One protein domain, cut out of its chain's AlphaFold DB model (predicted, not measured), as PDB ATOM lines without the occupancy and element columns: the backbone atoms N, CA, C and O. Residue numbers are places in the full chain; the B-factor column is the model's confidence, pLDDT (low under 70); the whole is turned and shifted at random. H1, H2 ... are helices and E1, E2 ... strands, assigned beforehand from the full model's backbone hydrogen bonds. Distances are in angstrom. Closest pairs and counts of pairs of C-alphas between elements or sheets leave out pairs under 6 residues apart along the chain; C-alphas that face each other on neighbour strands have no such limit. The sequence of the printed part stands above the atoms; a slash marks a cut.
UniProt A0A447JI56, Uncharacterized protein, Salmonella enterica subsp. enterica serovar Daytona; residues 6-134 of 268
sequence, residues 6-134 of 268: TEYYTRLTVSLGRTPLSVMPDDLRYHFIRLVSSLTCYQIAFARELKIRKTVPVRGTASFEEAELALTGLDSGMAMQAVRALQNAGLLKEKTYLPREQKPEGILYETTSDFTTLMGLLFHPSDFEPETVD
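This is residues 6 to 134 of the 268 residues of an uncharacterized protein of Salmonella enterica subsp. enterica serovar Daytona (UniProt A0A447JI56). The longest helix, H3, lies in the middle of a mostly helical body, with H4 folded back antiparallel to it, H5 crossing it, and the two short last helices, H7 and H8, packed on it. At one end of the longest axis the helical hairpin H1 and H2 stands with H6 crosswise to both, between the hairpin and H3; at the other end the loop of residues 95 to 108 reaches outward from a small two-stranded hairpin, E1 and E2. The printed part has 129 residues, with eight named helices and two named strands in the order H1 H2 H3 H4 H5 E1 E2 H6 H7 H8. The sheet E1 - E2 is antiparallel, and the class is mostly helix. The whole is compact, with a radius of gyration of the C-alphas of 15.5 A and spans of 45 by 33 by 26 A.

H1, residues 6 to 18, and H2, residues 26 to 38, form a helical hairpin, opposite ways at a shallow tilt of 12 degrees; they touch, and their closest C-alphas are those of Leu 16 and Arg 29, 6.9 A apart. H3, residues 41 to 55, is apart from H2, but only just, at 8.0 A. H3 is the hub and touches four helices. With its residues 50 to 55 alone it touches H4, residues 64 to 72, in a second helical hairpin, opposite ways at a shallow tilt of 15 degrees; the closest C-alphas are those of Arg 53 and Ala 67, 5.3 A apart. With its residues 42 to 47 alone H3 touches H5, residues 77 to 88, about perpendicular at 78 degrees, closest at the C-alphas of Gln 43 and Ala 82, 5.0 A apart. E1, residues 92 to 94, and E2, residues 109 to 111, form an antiparallel hairpin at 145 degrees between their directions, with N 93 and O 110 2.9 A apart and N 110 and O 93 2.7 A apart, both within hydrogen-bond range. H3 and E2 are near each other, with 7 pairs of C-alphas within 10 A. H6, residues 113 to 122, touches H1, about perpendicular at 76 degrees, closest at the C-alphas of Leu 12 and Leu 122, 5.4 A apart. H6 is close to H3 but not clearly touching it, with the C-alphas of Arg 48 and Met 119 7.0 A apart. H7, residues 125 to 128, and H8, residues 130 to 133, each touch a part of H3: the C-alpha of Ile 52 is 5.5 A from that of Phe 128 and 6.3 A from that of Pro 130. Each O i to N i+4 pair is within hydrogen-bond range in H1, H2, H3, H5 and H6, and 4 of 5 are in H4; H7 and H8 are too short for such a pair.

H1 begins at C-alpha 6, (101.145, 105.063, 116.057), and is 18.4 A long to Arg 18. H2, Asp 26 to Ser 38, is 18.1 A long. H3 runs 21.4 A from C-alpha 41, (108.842, 105.256, 110.152), to Thr 55. H4, Phe 64 to Thr 72, is 12.2 A long, and H5, Gly 77 to Asn 88, is 16.2 A. E1, Leu 92 to Glu 94, and E2, Tyr 109 to Thr 111, have three residues each. H6, Ser 113 to Leu 122, is 14.3 A long. H7 is Pro 125 to Phe 128, and H8 ends at C-alpha 133, (116.928, 94.621, 112.896).

The two C-alphas farthest apart are those of Gly 17 and Arg 100, 47.2 A. The printed part has no cut. The link from E1 to E2, 14 residues, is long. The mean pLDDT of the printed part is 92.7, and residues 99 to 103 are under 70.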
ATOM      1  N   THR A   6     101.889 105.065 114.796       91.38
ATOM      2  CA  THR A   6     101.145 105.063 116.057       91.38
ATOM      3  C   THR A   6     101.936 104.434 117.199       91.38
ATOM      4  O   THR A   6     101.904 104.958 118.303       91.38
ATOM      5  N   GLU A   7     102.703 103.369 116.949       92.38
ATOM      6  CA  GLU A   7     103.492 102.713 117.994       92.38
ATOM      7  C   GLU A   7     104.569 103.652 118.552       92.38
ATOM      8  O   GLU A   7     104.705 103.774 119.768       92.38
ATOM      9  N   TYR A   8     105.278 104.387 117.688       94.31
ATOM     10  CA  TYR A   8     106.268 105.370 118.135       94.31
ATOM     11  C   TYR A   8     105.636 106.488 118.968       94.31
ATOM     12  O   TYR A   8     106.204 106.883 119.983       94.31
ATOM     13  N   TYR A   9     104.447 106.961 118.591       94.62
ATOM     14  CA  TYR A   9     103.720 107.956 119.379       94.62
ATOM     15  C   TYR A   9     103.235 107.419 120.721       94.62
ATOM     16  O   TYR A   9     103.334 108.125 121.724       94.62
ATOM     17  N   THR A  10     102.750 106.178 120.770       94.69
ATOM     18  CA  THR A  10     102.360 105.534 122.027       94.69
ATOM     19  C   THR A  10     103.559 105.432 122.962       94.69
ATOM     20  O   THR A  10     103.477 105.863 124.111       94.69
ATOM     21  N   ARG A  11     104.697 104.927 122.465       95.50
ATOM     22  CA  ARG A  11     105.931 104.807 123.253       95.50
ATOM     23  C   ARG A  11     106.421 106.167 123.743       95.50
ATOM     24  O   ARG A  11     106.660 106.321 124.937       95.50
ATOM     25  N   LEU A  12     106.465 107.166 122.857       96.31
ATOM     26  CA  LEU A  12     106.813 108.538 123.221       96.31
ATOM     27  C   LEU A  12     105.896 109.070 124.330       96.31
ATOM     28  O   LEU A  12     106.384 109.554 125.344       96.31
ATOM     29  N   THR A  13     104.578 108.957 124.163       94.38
ATOM     30  CA  THR A  13     103.591 109.482 125.123       94.38
ATOM     31  C   THR A  13     103.755 108.845 126.499       94.38
ATOM     32  O   THR A  13     103.744 109.547 127.509       94.38
ATOM     33  N   VAL A  14     103.972 107.527 126.553       95.69
ATOM     34  CA  VAL A  14     104.237 106.810 127.809       95.69
ATOM     35  C   VAL A  14     105.537 107.291 128.454       95.69
ATOM     36  O   VAL A  14     105.551 107.574 129.652       95.69
ATOM     37  N   SER A  15     106.617 107.424 127.682       95.31
ATOM     38  CA  SER A  15     107.911 107.894 128.189       95.31
ATOM     39  C   SER A  15     107.837 109.333 128.712       95.31
ATOM     40  O   SER A  15     108.317 109.618 129.813       95.31
ATOM     41  N   LEU A  16     107.162 110.233 127.988       94.69
ATOM     42  CA  LEU A  16     106.939 111.614 128.422       94.69
ATOM     43  C   LEU A  16     106.043 111.688 129.666       94.69
ATOM     44  O   LEU A  16     106.325 112.465 130.575       94.69
ATOM     45  N   GLY A  17     104.993 110.866 129.743       92.88
ATOM     46  CA  GLY A  17     104.105 110.798 130.907       92.88
ATOM     47  C   GLY A  17     104.800 110.300 132.177       92.88
ATOM     48  O   GLY A  17     104.435 110.706 133.276       92.88
ATOM     49  N   ARG A  18     105.829 109.453 132.037       93.94
ATOM     50  CA  ARG A  18     106.649 108.950 133.154       93.94
ATOM     51  C   ARG A  18     107.774 109.893 133.562       93.94
ATOM     52  O   ARG A  18     108.271 109.795 134.680       93.94
ATOM     53  N   THR A  19     108.194 110.781 132.669       93.38
ATOM     54  CA  THR A  19     109.254 111.748 132.955       93.38
ATOM     55  C   THR A  19     108.650 112.938 133.704       93.38
ATOM     56  O   THR A  19     107.645 113.477 133.247       93.38
ATOM     57  N   PRO A  20     109.204 113.387 134.843       93.75
ATOM     58  CA  PRO A  20     108.715 114.588 135.522       93.75
ATOM     59  C   PRO A  20     108.917 115.860 134.686       93.75
ATOM     60  O   PRO A  20     109.872 115.960 133.915       93.75
ATOM     61  N   LEU A  21     108.058 116.868 134.873       92.62
ATOM     62  CA  LEU A  21     108.199 118.173 134.202       92.62
ATOM     63  C   LEU A  21     109.480 118.920 134.600       92.62
ATOM     64  O   LEU A  21     110.023 119.667 133.796       92.62
ATOM     65  N   SER A  22     110.000 118.674 135.806       93.31
ATOM     66  CA  SER A  22     111.290 119.218 136.250       93.31
ATOM     67  C   SER A  22     112.483 118.665 135.466       93.31
ATOM     68  O   SER A  22     113.504 119.336 135.366       93.31
ATOM     69  N   VAL A  23     112.362 117.450 134.918       92.38
ATOM     70  CA  VAL A  23     113.406 116.792 134.118       92.38
ATOM     71  C   VAL A  23     113.235 117.117 132.637       92.38
ATOM     72  O   VAL A  23     114.213 117.362 131.939       92.38
ATOM     73  N   MET A  24     111.992 117.129 132.153       93.88
ATOM     74  CA  MET A  24     111.670 117.461 130.769       93.88
ATOM     75  C   MET A  24     110.498 118.450 130.733       93.88
ATOM     76  O   MET A  24     109.340 118.009 130.783       93.88
ATOM     77  N   PRO A  25     110.790 119.764 130.667       94.88
ATOM     78  CA  PRO A  25     109.791 120.822 130.553       94.88
ATOM     79  C   PRO A  25     109.019 120.761 129.236       94.88
ATOM     80  O   PRO A  25     109.442 120.094 128.286       94.88
ATOM     81  N   ASP A  26     107.912 121.497 129.166       94.62
ATOM     82  CA  ASP A  26     106.982 121.463 128.035       94.62
ATOM     83  C   ASP A  26     107.665 121.734 126.689       94.62
ATOM     84  O   ASP A  26     107.459 120.969 125.750       94.62
ATOM     85  N   ASP A  27     108.561 122.721 126.605       94.31
ATOM     86  CA  ASP A  27     109.286 123.037 125.366       94.31
ATOM     87  C   ASP A  27     110.101 121.845 124.834       94.31
ATOM     88  O   ASP A  27     110.073 121.547 123.636       94.31
ATOM     89  N   LEU A  28     110.776 121.099 125.721       94.25
ATOM     90  CA  LEU A  28     111.520 119.893 125.337       94.25
ATOM     91  C   LEU A  28     110.581 118.751 124.938       94.25
ATOM     92  O   LEU A  28     110.866 118.022 123.986       94.25
ATOM     93  N   ARG A  29     109.439 118.598 125.617       95.75
ATOM     94  CA  ARG A  29     108.428 117.599 125.228       95.75
ATOM     95  C   ARG A  29     107.884 117.894 123.838       95.75
ATOM     96  O   ARG A  29     107.841 116.994 123.000       95.75
ATOM     97  N   TYR A  30     107.507 119.146 123.579       95.44
ATOM     98  CA  TYR A  30     107.014 119.591 122.278       95.44
ATOM     99  C   TYR A  30     108.061 119.402 121.183       95.44
ATOM    100  O   TYR A  30     107.716 118.934 120.096       95.44
ATOM    101  N   HIS A  31     109.334 119.679 121.475       96.06
ATOM    102  CA  HIS A  31     110.441 119.400 120.561       96.06
ATOM    103  C   HIS A  31     110.490 117.923 120.145       96.06
ATOM    104  O   HIS A  31     110.440 117.626 118.949       96.06
ATOM    105  N   PHE A  32     110.482 116.980 121.095       96.75
ATOM    106  CA  PHE A  32     110.522 115.546 120.767       96.75
ATOM    107  C   PHE A  32     109.237 115.032 120.104       96.75
ATOM    108  O   PHE A  32     109.312 114.182 119.215       96.75
ATOM    109  N   ILE A  33     108.068 115.576 120.455       96.25
ATOM    110  CA  ILE A  33     106.811 115.296 119.738       96.25
ATOM    111  C   ILE A  33     106.927 115.743 118.277       96.25
ATOM    112  O   ILE A  33     106.597 114.974 117.370       96.25
ATOM    113  N   ARG A  34     107.450 116.951 118.029       95.94
ATOM    114  CA  ARG A  34     107.651 117.479 116.675       95.94
ATOM    115  C   ARG A  34     108.660 116.646 115.891       95.94
ATOM    116  O   ARG A  34     108.389 116.329 114.737       95.94
ATOM    117  N   LEU A  35     109.771 116.252 116.517       96.06
ATOM    118  CA  LEU A  35     110.781 115.381 115.910       96.06
ATOM    119  C   LEU A  35     110.183 114.044 115.475       96.06
ATOM    120  O   LEU A  35     110.356 113.626 114.328       96.06
ATOM    121  N   VAL A  36     109.425 113.385 116.360       95.94
ATOM    122  CA  VAL A  36     108.724 112.151 115.995       95.94
ATOM    123  C   VAL A  36     107.731 112.429 114.879       95.94
ATOM    124  O   VAL A  36     107.675 111.639 113.948       95.94
ATOM    125  N   SER A  37     107.012 113.548 114.885       94.75
ATOM    126  CA  SER A  37     106.079 113.879 113.805       94.75
ATOM    127  C   SER A  37     106.739 114.112 112.451       94.75
ATOM    128  O   SER A  37     106.167 113.715 111.437       94.75
ATOM    129  N   SER A  38     107.913 114.739 112.410       94.94
ATOM    130  CA  SER A  38     108.587 115.077 111.154       94.94
ATOM    131  C   SER A  38     109.287 113.891 110.498       94.94
ATOM    132  O   SER A  38     109.463 113.882 109.282       94.94
ATOM    133  N   LEU A  39     109.705 112.895 111.283       96.19
ATOM    134  CA  LEU A  39     110.429 111.741 110.756       96.19
ATOM    135  C   LEU A  39     109.474 110.679 110.204       96.19
ATOM    136  O   LEU A  39     108.408 110.425 110.756       96.19
ATOM    137  N   THR A  40     109.862 109.964 109.156       95.31
ATOM    138  CA  THR A  40     109.111 108.792 108.677       95.31
ATOM    139  C   THR A  40     109.390 107.563 109.549       95.31
ATOM    140  O   THR A  40     110.369 107.518 110.298       95.31
ATOM    141  N   CYS A  41     108.557 106.518 109.455       94.56
ATOM    142  CA  CYS A  41     108.842 105.256 110.152       94.56
ATOM    143  C   CYS A  41     110.184 104.650 109.726       94.56
ATOM    144  O   CYS A  41     110.883 104.078 110.558       94.56
ATOM    145  N   TYR A  42     110.542 104.800 108.446       94.88
ATOM    146  CA  TYR A  42     111.828 104.344 107.931       94.88
ATOM    147  C   TYR A  42     112.988 105.111 108.570       94.88
ATOM    148  O   TYR A  42     113.935 104.485 109.016       94.88
ATOM    149  N   GLN A  43     112.894 106.436 108.691       96.56
ATOM    150  CA  GLN A  43     113.947 107.261 109.298       96.56
ATOM    151  C   GLN A  43     114.175 106.938 110.777       96.56
ATOM    152  O   GLN A  43     115.315 106.881 111.227       96.56
ATOM    153  N   ILE A  44     113.102 106.677 111.528       96.75
ATOM    154  CA  ILE A  44     113.203 106.258 112.934       96.75
ATOM    155  C   ILE A  44     113.819 104.854 113.039       96.75
ATOM    156  O   ILE A  44     114.691 104.629 113.876       96.75
ATOM    157  N   ALA A  45     113.410 103.918 112.176       95.75
ATOM    158  CA  ALA A  45     114.001 102.580 112.130       95.75
ATOM    159  C   ALA A  45     115.486 102.623 111.728       95.75
ATOM    160  O   ALA A  45     116.304 101.943 112.337       95.75
ATOM    161  N   PHE A  46     115.839 103.479 110.767       96.94
ATOM    162  CA  PHE A  46     117.213 103.729 110.342       96.94
ATOM    163  C   PHE A  46     118.057 104.295 111.489       96.94
ATOM    164  O   PHE A  46     119.153 103.810 111.742       96.94
ATOM    165  N   ALA A  47     117.536 105.275 112.238       97.50
ATOM    166  CA  ALA A  47     118.210 105.818 113.419       97.50
ATOM    167  C   ALA A  47     118.455 104.741 114.489       97.50
ATOM    168  O   ALA A  47     119.542 104.668 115.061       97.50
ATOM    169  N   ARG A  48     117.472 103.866 114.730       97.19
ATOM    170  CA  ARG A  48     117.626 102.726 115.642       97.19
ATOM    171  C   ARG A  48     118.739 101.787 115.177       97.19
ATOM    172  O   ARG A  48     119.613 101.461 115.973       97.19
ATOM    173  N   GLU A  49     118.729 101.374 113.911       97.38
ATOM    174  CA  GLU A  49     119.760 100.486 113.360       97.38
ATOM    175  C   GLU A  49     121.152 101.134 113.406       97.38
ATOM    176  O   GLU A  49     122.125 100.484 113.787       97.38
ATOM    177  N   LEU A  50     121.245 102.436 113.120       97.25
ATOM    178  CA  LEU A  50     122.482 103.200 113.254       97.25
ATOM    179  C   LEU A  50     123.001 103.171 114.696       97.25
ATOM    180  O   LEU A  50     124.185 102.921 114.915       97.25
ATOM    181  N   LYS A  51     122.127 103.358 115.695       97.00
ATOM    182  CA  LYS A  51     122.517 103.243 117.108       97.00
ATOM    183  C   LYS A  51     123.070 101.853 117.422       97.00
ATOM    184  O   LYS A  51     124.103 101.761 118.082       97.00
ATOM    185  N   ILE A  52     122.425 100.793 116.934       96.81
ATOM    186  CA  ILE A  52     122.887  99.408 117.120       96.81
ATOM    187  C   ILE A  52     124.283  99.233 116.516       96.81
ATOM    188  O   ILE A  52     125.205  98.831 117.218       96.81
ATOM    189  N   ARG A  53     124.474  99.613 115.249       95.69
ATOM    190  CA  ARG A  53     125.754  99.477 114.530       95.69
ATOM    191  C   ARG A  53     126.899 100.272 115.156       95.69
ATOM    192  O   ARG A  53     128.046  99.867 115.023       95.69
ATOM    193  N   LYS A  54     126.600 101.365 115.866       94.12
ATOM    194  CA  LYS A  54     127.595 102.175 116.589       94.12
ATOM    195  C   LYS A  54     127.912 101.678 118.002       94.12
ATOM    196  O   LYS A  54     128.888 102.142 118.580       94.12
ATOM    197  N   THR A  55     127.092 100.801 118.583       92.12
ATOM    198  CA  THR A  55     127.199 100.428 120.011       92.12
ATOM    199  C   THR A  55     127.351  98.933 120.259       92.12
ATOM    200  O   THR A  55     127.866  98.543 121.303       92.12
ATOM    201  N   VAL A  56     126.954  98.088 119.307       92.69
ATOM    202  CA  VAL A  56     127.007  96.629 119.431       92.69
ATOM    203  C   VAL A  56     127.901  96.044 118.337       92.69
ATOM    204  O   VAL A  56     127.772  96.438 117.179       92.69
ATOM    205  N   PRO A  57     128.820  95.114 118.658       92.00
ATOM    206  CA  PRO A  57     129.649  94.470 117.648       92.00
ATOM    207  C   PRO A  57     128.792  93.559 116.754       92.00
ATOM    208  O   PRO A  57     128.337  92.495 117.180       92.00
ATOM    209  N   VAL A  58     128.571  93.986 115.510       94.19
ATOM    210  CA  VAL A  58     127.738  93.287 114.517       94.19
ATOM    211  C   VAL A  58     128.586  92.372 113.636       94.19
ATOM    212  O   VAL A  58     129.666  92.745 113.185       94.19
ATOM    213  N   ARG A  59     128.103  91.156 113.385       93.50
ATOM    214  CA  ARG A  59     128.754  90.172 112.518       93.50
ATOM    215  C   ARG A  59     128.788  90.654 111.065       93.50
ATOM    216  O   ARG A  59     127.825  91.234 110.575       93.50
ATOM    217  N   GLY A  60     129.878  90.351 110.364       91.12
ATOM    218  CA  GLY A  60     130.062  90.690 108.949       91.12
ATOM    219  C   GLY A  60     130.820  91.992 108.694       91.12
ATOM    220  O   GLY A  60     131.186  92.230 107.552       91.12
ATOM    221  N   THR A  61     131.118  92.785 109.726       91.06
ATOM    222  CA  THR A  61     131.974  93.979 109.621       91.06
ATOM    223  C   THR A  61     133.151  93.876 110.584       91.06
ATOM    224  O   THR A  61     133.018  93.297 111.661       91.06
ATOM    225  N   ALA A  62     134.321  94.407 110.234       87.50
ATOM    226  CA  ALA A  62     135.512  94.342 111.079       87.50
ATOM    227  C   ALA A  62     135.443  95.324 112.257       87.50
ATOM    228  O   ALA A  62     135.834  94.976 113.373       87.50
ATOM    229  N   SER A  63     134.884  96.517 112.045       87.12
ATOM    230  CA  SER A  63     134.814  97.591 113.045       87.12
ATOM    231  C   SER A  63     133.412  98.201 113.176       87.12
ATOM    232  O   SER A  63     132.515  97.927 112.375       87.12
ATOM    233  N   PHE A  64     133.220  99.046 114.197       89.94
ATOM    234  CA  PHE A  64     132.014  99.874 114.338       89.94
ATOM    235  C   PHE A  64     131.885 100.902 113.207       89.94
ATOM    236  O   PHE A  64     130.778 101.199 112.770       89.94
ATOM    237  N   GLU A  65     133.010 101.421 112.709       90.69
ATOM    238  CA  GLU A  65     133.026 102.373 111.593       90.69
ATOM    239  C   GLU A  65     132.554 101.701 110.302       90.69
ATOM    240  O   GLU A  65     131.699 102.231 109.599       90.69
ATOM    241  N   GLU A  66     133.027 100.483 110.031       91.19
ATOM    242  CA  GLU A  66     132.551  99.688 108.899       91.19
ATOM    243  C   GLU A  66     131.077  99.285 109.072       91.19
ATOM    244  O   GLU A  66     130.304  99.334 108.116       91.19
ATOM    245  N   ALA A  67     130.654  98.950 110.299       93.06
ATOM    246  CA  ALA A  67     129.252  98.663 110.608       93.06
ATOM    247  C   ALA A  67     128.337  99.852 110.297       93.06
ATOM    248  O   ALA A  67     127.254  99.649 109.747       93.06
ATOM    249  N   GLU A  68     128.765 101.066 110.644       95.00
ATOM    250  CA  GLU A  68     128.067 102.313 110.337       95.00
ATOM    251  C   GLU A  68     128.018 102.582 108.829       95.00
ATOM    252  O   GLU A  68     126.929 102.797 108.292       95.00
ATOM    253  N   LEU A  69     129.162 102.509 108.140       94.12
ATOM    254  CA  LEU A  69     129.254 102.749 106.696       94.12
ATOM    255  C   LEU A  69     128.404 101.772 105.885       94.12
ATOM    256  O   LEU A  69     127.790 102.173 104.898       94.12
ATOM    257  N   ALA A  70     128.286 100.520 106.330       94.12
ATOM    258  CA  ALA A  70     127.418  99.531 105.696       94.12
ATOM    259  C   ALA A  70     125.926  99.930 105.696       94.12
ATOM    260  O   ALA A  70     125.158  99.395 104.899       94.12
ATOM    261  N   LEU A  71     125.507 100.854 106.571       95.38
ATOM    262  CA  LEU A  71     124.148 101.402 106.602       95.38
ATOM    263  C   LEU A  71     124.064 102.789 105.950       95.38
ATOM    264  O   LEU A  71     123.162 103.042 105.151       95.38
ATOM    265  N   THR A  72     124.974 103.701 106.297       93.81
ATOM    266  CA  THR A  72     124.935 105.095 105.823       93.81
ATOM    267  C   THR A  72     125.398 105.246 104.376       93.81
ATOM    268  O   THR A  72     124.964 106.175 103.701       93.81
ATOM    269  N   GLY A  73     126.219 104.314 103.888       90.31
ATOM    270  CA  GLY A  73     126.718 104.250 102.516       90.31
ATOM    271  C   GLY A  73     125.840 103.453 101.547       90.31
ATOM    272  O   GLY A  73     126.254 103.231 100.413       90.31
ATOM    273  N   LEU A  74     124.647 103.004 101.958       91.38
ATOM    274  CA  LEU A  74     123.727 102.299 101.060       91.38
ATOM    275  C   LEU A  74     123.306 103.202  99.893       91.38
ATOM    276  O   LEU A  74     122.707 104.259 100.104       91.38
ATOM    277  N   ASP A  75     123.517 102.727  98.664       88.06
ATOM    278  CA  ASP A  75     123.106 103.410  97.431       88.06
ATOM    279  C   ASP A  75     121.596 103.254  97.171       88.06
ATOM    280  O   ASP A  75     121.132 102.679  96.188       88.06
ATOM    281  N   SER A  76     120.789 103.701  98.132       92.62
ATOM    282  CA  SER A  76     119.337 103.749  98.014       92.62
ATOM    283  C   SER A  76     118.835 105.141  98.363       92.62
ATOM    284  O   SER A  76     119.231 105.734  99.372       92.62
ATOM    285  N   GLY A  77     117.898 105.657  97.563       92.38
ATOM    286  CA  GLY A  77     117.319 106.982  97.798       92.38
ATOM    287  C   GLY A  77     116.705 107.124  99.196       92.38
ATOM    288  O   GLY A  77     116.800 108.190  99.799       92.38
ATOM    289  N   MET A  78     116.147 106.041  99.754       93.12
ATOM    290  CA  MET A  78     115.605 106.034 101.116       93.12
ATOM    291  C   MET A  78     116.692 106.223 102.180       93.12
ATOM    292  O   MET A  78     116.499 107.034 103.085       93.12
ATOM    293  N   ALA A  79     117.827 105.523 102.075       93.44
ATOM    294  CA  ALA A  79     118.934 105.660 103.024       93.44
ATOM    295  C   ALA A  79     119.537 107.073 102.974       93.44
ATOM    296  O   ALA A  79     119.672 107.722 104.012       93.44
ATOM    297  N   MET A  80     119.782 107.608 101.772       94.38
ATOM    298  CA  MET A  80     120.285 108.978 101.598       94.38
ATOM    299  C   MET A  80     119.324 110.025 102.178       94.38
ATOM    300  O   MET A  80     119.743 110.963 102.860       94.38
ATOM    301  N   GLN A  81     118.016 109.867 101.940       95.50
ATOM    302  CA  GLN A  81     116.996 110.729 102.540       95.50
ATOM    303  C   GLN A  81     116.950 110.591 104.061       95.50
ATOM    304  O   GLN A  81     116.688 111.580 104.743       95.50
ATOM    305  N   ALA A  82     117.194 109.396 104.604       97.06
ATOM    306  CA  ALA A  82     117.204 109.195 106.041       97.06
ATOM    307  C   ALA A  82     118.374 109.901 106.716       97.06
ATOM    308  O   ALA A  82     118.139 110.653 107.657       97.06
ATOM    309  N   VAL A  83     119.590 109.757 106.189       96.69
ATOM    310  CA  VAL A  83     120.765 110.479 106.697       96.69
ATOM    311  C   VAL A  83     120.515 111.990 106.691       96.69
ATOM    312  O   VAL A  83     120.622 112.633 107.736       96.69
ATOM    313  N   ARG A  84     120.065 112.550 105.558       96.25
ATOM    314  CA  ARG A  84     119.765 113.989 105.441       96.25
ATOM    315  C   ARG A  84     118.668 114.446 106.398       96.25
ATOM    316  O   ARG A  84     118.779 115.511 106.992       96.25
ATOM    317  N   ALA A  85     117.605 113.659 106.562       97.50
ATOM    318  CA  ALA A  85     116.522 113.999 107.482       97.50
ATOM    319  C   ALA A  85     116.993 114.010 108.939       97.50
ATOM    320  O   ALA A  85     116.624 114.911 109.687       97.50
ATOM    321  N   LEU A  86     117.836 113.053 109.334       97.88
ATOM    322  CA  LEU A  86     118.410 113.006 110.676       97.88
ATOM    323  C   LEU A  86     119.397 114.162 110.914       97.88
ATOM    324  O   LEU A  86     119.385 114.744 111.996       97.88
ATOM    325  N   GLN A  87     120.190 114.555 109.911       97.31
ATOM    326  CA  GLN A  87     121.028 115.761 109.981       97.31
ATOM    327  C   GLN A  87     120.181 117.037 110.115       97.31
ATOM    328  O   GLN A  87     120.401 117.829 111.027       97.31
ATOM    329  N   ASN A  88     119.165 117.212 109.263       96.56
ATOM    330  CA  ASN A  88     118.271 118.378 109.293       96.56
ATOM    331  C   ASN A  88     117.467 118.475 110.597       96.56
ATOM    332  O   ASN A  88     117.117 119.567 111.035       96.56
ATOM    333  N   ALA A  89     117.179 117.332 111.220       96.31
ATOM    334  CA  ALA A  89     116.539 117.251 112.526       96.31
ATOM    335  C   ALA A  89     117.504 117.523 113.699       96.31
ATOM    336  O   ALA A  89     117.073 117.484 114.848       96.31
ATOM    337  N   GLY A  90     118.793 117.774 113.438       96.38
ATOM    338  CA  GLY A  90     119.807 118.001 114.473       96.38
ATOM    339  C   GLY A  90     120.203 116.739 115.244       96.38
ATOM    340  O   GLY A  90     120.748 116.830 116.342       96.38
ATOM    341  N   LEU A  91     119.923 115.552 114.701       97.69
ATOM    342  CA  LEU A  91     120.186 114.267 115.358       97.69
ATOM    343  C   LEU A  91     121.568 113.700 115.006       97.69
ATOM    344  O   LEU A  91     122.146 112.944 115.788       97.69
ATOM    345  N   LEU A  92     122.107 114.074 113.845       97.12
ATOM    346  CA  LEU A  92     123.422 113.651 113.368       97.12
ATOM    347  C   LEU A  92     124.271 114.847 112.947       97.12
ATOM    348  O   LEU A  92     123.760 115.824 112.399       97.12
ATOM    349  N   LYS A  93     125.582 114.719 113.129       95.00
ATOM    350  CA  LYS A  93     126.594 115.645 112.620       95.00
ATOM    351  C   LYS A  93     127.676 114.854 111.899       95.00
ATOM    352  O   LYS A  93     128.026 113.772 112.341       95.00
ATOM    353  N   GLU A  94     128.221 115.369 110.805       92.88
ATOM    354  CA  GLU A  94     129.370 114.718 110.165       92.88
ATOM    355  C   GLU A  94     130.591 114.758 111.086       92.88
ATOM    356  O   GLU A  94     130.946 115.811 111.633       92.88
ATOM    357  N   LYS A  95     131.230 113.598 111.256       89.25
ATOM    358  CA  LYS A  95     132.444 113.470 112.057       89.25
ATOM    359  C   LYS A  95     133.542 114.300 111.405       89.25
ATOM    360  O   LYS A  95     133.879 114.120 110.235       89.25
ATOM    361  N   THR A  96     134.086 115.239 112.169       83.25
ATOM    362  CA  THR A  96     135.182 116.088 111.701       83.25
ATOM    363  C   THR A  96     136.496 115.436 112.094       83.25
ATOM    364  O   THR A  96     136.735 115.196 113.271       83.25
ATOM    365  N   TYR A  97     137.342 115.163 111.108       77.62
ATOM    366  CA  TYR A  97     138.656 114.568 111.333       77.62
ATOM    367  C   TYR A  97     139.715 115.649 111.453       77.62
ATOM    368  O   TYR A  97     139.701 116.631 110.699       77.62
ATOM    369  N   LEU A  98     140.662 115.450 112.365       75.44
ATOM    370  CA  LEU A  98     141.830 116.319 112.445       75.44
ATOM    371  C   LEU A  98     142.687 116.166 111.173       75.44
ATOM    372  O   LEU A  98     142.715 115.091 110.576       75.44
ATOM    373  N   PRO A  99     143.463 117.189 110.760       68.50
ATOM    374  CA  PRO A  99     144.236 117.151 109.510       68.50
ATOM    375  C   PRO A  99     145.236 115.990 109.370       68.50
ATOM    376  O   PRO A  99     145.730 115.737 108.278       68.50
ATOM    377  N   ARG A 100     145.580 115.319 110.476       66.31
ATOM    378  CA  ARG A 100     146.538 114.203 110.526       66.31
ATOM    379  C   ARG A 100     145.872 112.837 110.700       66.31
ATOM    380  O   ARG A 100     146.582 111.837 110.767       66.31
ATOM    381  N   GLU A 101     144.549 112.792 110.818       68.56
ATOM    382  CA  GLU A 101     143.802 111.543 110.937       68.56
ATOM    383  C   GLU A 101     143.522 110.963 109.555       68.56
ATOM    384  O   GLU A 101     143.167 111.674 108.610       68.56
ATOM    385  N   GLN A 102     143.691 109.650 109.442       66.88
ATOM    386  CA  GLN A 102     143.353 108.931 108.229       66.88
ATOM    387  C   GLN A 102     141.830 108.894 108.107       66.88
ATOM    388  O   GLN A 102     141.146 108.341 108.966       66.88
ATOM    389  N   LYS A 103     141.295 109.528 107.062       69.25
ATOM    390  CA  LYS A 103     139.857 109.501 106.797       69.25
ATOM    391  C   LYS A 103     139.465 108.121 106.265       69.25
ATOM    392  O   LYS A 103     140.154 107.624 105.371       69.25
ATOM    393  N   PRO A 104     138.376 107.519 106.769       72.38
ATOM    394  CA  PRO A 104     137.833 106.308 106.175       72.38
ATOM    395  C   PRO A 104     137.310 106.587 104.759       72.38
ATOM    396  O   PRO A 104     137.025 107.733 104.395       72.38
ATOM    397  N   GLU A 105     137.155 105.527 103.965       75.00
ATOM    398  CA  GLU A 105     136.469 105.576 102.671       75.00
ATOM    399  C   GLU A 105     134.954 105.737 102.895       75.00
ATOM    400  O   GLU A 105     134.178 104.790 102.816       75.00
ATOM    401  N   GLY A 106     134.532 106.951 103.256       82.88
ATOM    402  CA  GLY A 106     133.135 107.291 103.509       82.88
ATOM    403  C   GLY A 106     132.954 108.389 104.555       82.88
ATOM    404  O   GLY A 106     133.908 108.861 105.178       82.88
ATOM    405  N   ILE A 107     131.703 108.811 104.748       88.56
ATOM    406  CA  ILE A 107     131.331 109.802 105.762       88.56
ATOM    407  C   ILE A 107     130.817 109.061 107.000       88.56
ATOM    408  O   ILE A 107     129.859 108.293 106.916       88.56
ATOM    409  N   LEU A 108     131.448 109.316 108.149       91.94
ATOM    410  CA  LEU A 108     130.937 108.900 109.459       91.94
ATOM    411  C   LEU A 108     130.177 110.051 110.118       91.94
ATOM    412  O   LEU A 108     130.465 111.226 109.876       91.94
ATOM    413  N   TYR A 109     129.250 109.708 111.002       93.88
ATOM    414  CA  TYR A 109     128.351 110.635 111.670       93.88
ATOM    415  C   TYR A 109     128.436 110.498 113.189       93.88
ATOM    416  O   TYR A 109     128.342 109.412 113.745       93.88
ATOM    417  N   GLU A 110     128.556 111.609 113.898       94.62
ATOM    418  CA  GLU A 110     128.394 111.690 115.345       94.62
ATOM    419  C   GLU A 110     126.912 111.861 115.701       94.62
ATOM    420  O   GLU A 110     126.178 112.607 115.049       94.62
ATOM    421  N   THR A 111     126.466 111.171 116.751       95.94
ATOM    422  CA  THR A 111     125.105 111.304 117.291       95.94
ATOM    423  C   THR A 111     125.042 112.447 118.296       95.94
ATOM    424  O   THR A 111     125.927 112.568 119.143       95.94
ATOM    425  N   THR A 112     123.982 113.253 118.254       97.19
ATOM    426  CA  THR A 112     123.777 114.351 119.214       97.19
ATOM    427  C   THR A 112     123.098 113.880 120.507       97.19
ATOM    428  O   THR A 112     122.608 112.751 120.607       97.19
ATOM    429  N   SER A 113     123.030 114.751 121.520       95.94
ATOM    430  CA  SER A 113     122.247 114.503 122.743       95.94
ATOM    431  C   SER A 113     120.769 114.244 122.444       95.94
ATOM    432  O   SER A 113     120.145 113.389 123.077       95.94
ATOM    433  N   ASP A 114     120.223 114.941 121.448       96.81
ATOM    434  CA  ASP A 114     118.836 114.794 121.015       96.81
ATOM    435  C   ASP A 114     118.599 113.420 120.399       96.81
ATOM    436  O   ASP A 114     117.573 112.801 120.673       96.81
ATOM    437  N   PHE A 115     119.565 112.885 119.644       98.19
ATOM    438  CA  PHE A 115     119.498 111.511 119.152       98.19
ATOM    439  C   PHE A 115     119.429 110.510 120.304       98.19
ATOM    440  O   PHE A 115     118.532 109.666 120.331       98.19
ATOM    441  N   THR A 116     120.333 110.611 121.281       96.69
ATOM    442  CA  THR A 116     120.346 109.696 122.433       96.69
ATOM    443  C   THR A 116     119.041 109.775 123.222       96.69
ATOM    444  O   THR A 116     118.468 108.737 123.561       96.69
ATOM    445  N   THR A 117     118.532 110.989 123.440       96.88
ATOM    446  CA  THR A 117     117.275 111.227 124.157       96.88
ATOM    447  C   THR A 117     116.083 110.670 123.387       96.88
ATOM    448  O   THR A 117     115.306 109.897 123.941       96.88
ATOM    449  N   LEU A 118     115.969 110.968 122.089       97.56
ATOM    450  CA  LEU A 118     114.905 110.450 121.230       97.56
ATOM    451  C   LEU A 118     114.901 108.916 121.211       97.56
ATOM    452  O   LEU A 118     113.848 108.299 121.360       97.56
ATOM    453  N   MET A 119     116.074 108.292 121.070       97.50
ATOM    454  CA  MET A 119     116.196 106.835 121.113       97.50
ATOM    455  C   MET A 119     115.771 106.265 122.472       97.50
ATOM    456  O   MET A 119     115.113 105.232 122.501       97.50
ATOM    457  N   GLY A 120     116.105 106.928 123.583       96.38
ATOM    458  CA  GLY A 120     115.673 106.518 124.924       96.38
ATOM    459  C   GLY A 120     114.175 106.709 125.184       96.38
ATOM    460  O   GLY A 120     113.573 105.923 125.906       96.38
ATOM    461  N   LEU A 121     113.551 107.716 124.568       96.50
ATOM    462  CA  LEU A 121     112.106 107.943 124.662       96.50
ATOM    463  C   LEU A 121     111.303 106.921 123.847       96.50
ATOM    464  O   LEU A 121     110.208 106.531 124.254       96.50
ATOM    465  N   LEU A 122     111.825 106.515 122.687       96.75
ATOM    466  CA  LEU A 122     111.112 105.664 121.732       96.75
ATOM    467  C   LEU A 122     111.328 104.166 121.929       96.75
ATOM    468  O   LEU A 122     110.512 103.376 121.453       96.75
ATOM    469  N   PHE A 123     112.413 103.752 122.572       96.12
ATOM    470  CA  PHE A 123     112.828 102.356 122.579       96.12
ATOM    471  C   PHE A 123     113.240 101.896 123.970       96.12
ATOM    472  O   PHE A 123     113.881 102.622 124.728       96.12
ATOM    473  N   HIS A 124     112.893 100.654 124.286       94.00
ATOM    474  CA  HIS A 124     113.401  99.980 125.471       94.00
ATOM    475  C   HIS A 124     114.863  99.558 125.230       94.00
ATOM    476  O   HIS A 124     115.221  99.292 124.084       94.00
ATOM    477  N   PRO A 125     115.728  99.430 126.254       93.31
ATOM    478  CA  PRO A 125     117.101  98.954 126.061       93.31
ATOM    479  C   PRO A 125     117.230  97.660 125.237       93.31
ATOM    480  O   PRO A 125     118.123  97.555 124.403       93.31
ATOM    481  N   SER A 126     116.295  96.718 125.389       93.38
ATOM    482  CA  SER A 126     116.260  95.464 124.612       93.38
ATOM    483  C   SER A 126     115.959  95.647 123.120       93.38
ATOM    484  O   SER A 126     116.170  94.730 122.335       93.38
ATOM    485  N   ASP A 127     115.456  96.810 122.704       93.62
ATOM    486  CA  ASP A 127     115.256  97.124 121.289       93.62
ATOM    487  C   ASP A 127     116.582  97.443 120.576       93.62
ATOM    488  O   ASP A 127     116.588  97.590 119.356       93.62
ATOM    489  N   PHE A 128     117.700  97.560 121.295       94.88
ATOM    490  CA  PHE A 128     119.021  97.797 120.703       94.88
ATOM    491  C   PHE A 128     119.840  96.510 120.511       94.88
ATOM    492  O   PHE A 128     121.044  96.566 120.274       94.88
ATOM    493  N   GLU A 129     119.185  95.352 120.568       93.62
ATOM    494  CA  GLU A 129     119.792  94.073 120.200       93.62
ATOM    495  C   GLU A 129     119.827  93.915 118.659       93.62
ATOM    496  O   GLU A 129     118.817  94.206 118.004       93.62
ATOM    497  N   PRO A 130     120.947  93.471 118.049       93.38
ATOM    498  CA  PRO A 130     121.092  93.340 116.591       93.38
ATOM    499  C   PRO A 130     119.998  92.515 115.913       93.38
ATOM    500  O   PRO A 130     119.538  92.854 114.823       93.38
ATOM    501  N   GLU A 131     119.517  91.476 116.585       93.75
ATOM    502  CA  GLU A 131     118.517  90.538 116.076       93.75
ATOM    503  C   GLU A 131     117.174  91.227 115.803       93.75
ATOM    504  O   GLU A 131     116.374  90.767 114.993       93.75
ATOM    505  N   THR A 132     116.927  92.372 116.441       91.69
ATOM    506  CA  THR A 132     115.697  93.148 116.253       91.69
ATOM    507  C   THR A 132     115.638  93.913 114.926       91.69
ATOM    508  O   THR A 132     114.579  94.438 114.568       91.69
ATOM    509  N   VAL A 133     116.763  93.983 114.211       91.94
ATOM    510  CA  VAL A 133     116.928  94.621 112.896       91.94
ATOM    511  C   VAL A 133     117.534  93.645 111.880       91.94
ATOM    512  O   VAL A 133     118.198  94.065 110.938       91.94
ATOM    513  N   ASP A 134     117.312  92.342 112.078       92.88
ATOM    514  CA  ASP A 134     117.791  91.264 111.201       92.88
ATOM    515  C   ASP A 134     119.330  91.211 111.061       92.88
ATOM    516  O   ASP A 134     119.871  90.714 110.073       92.88
TER     517      ASP A 134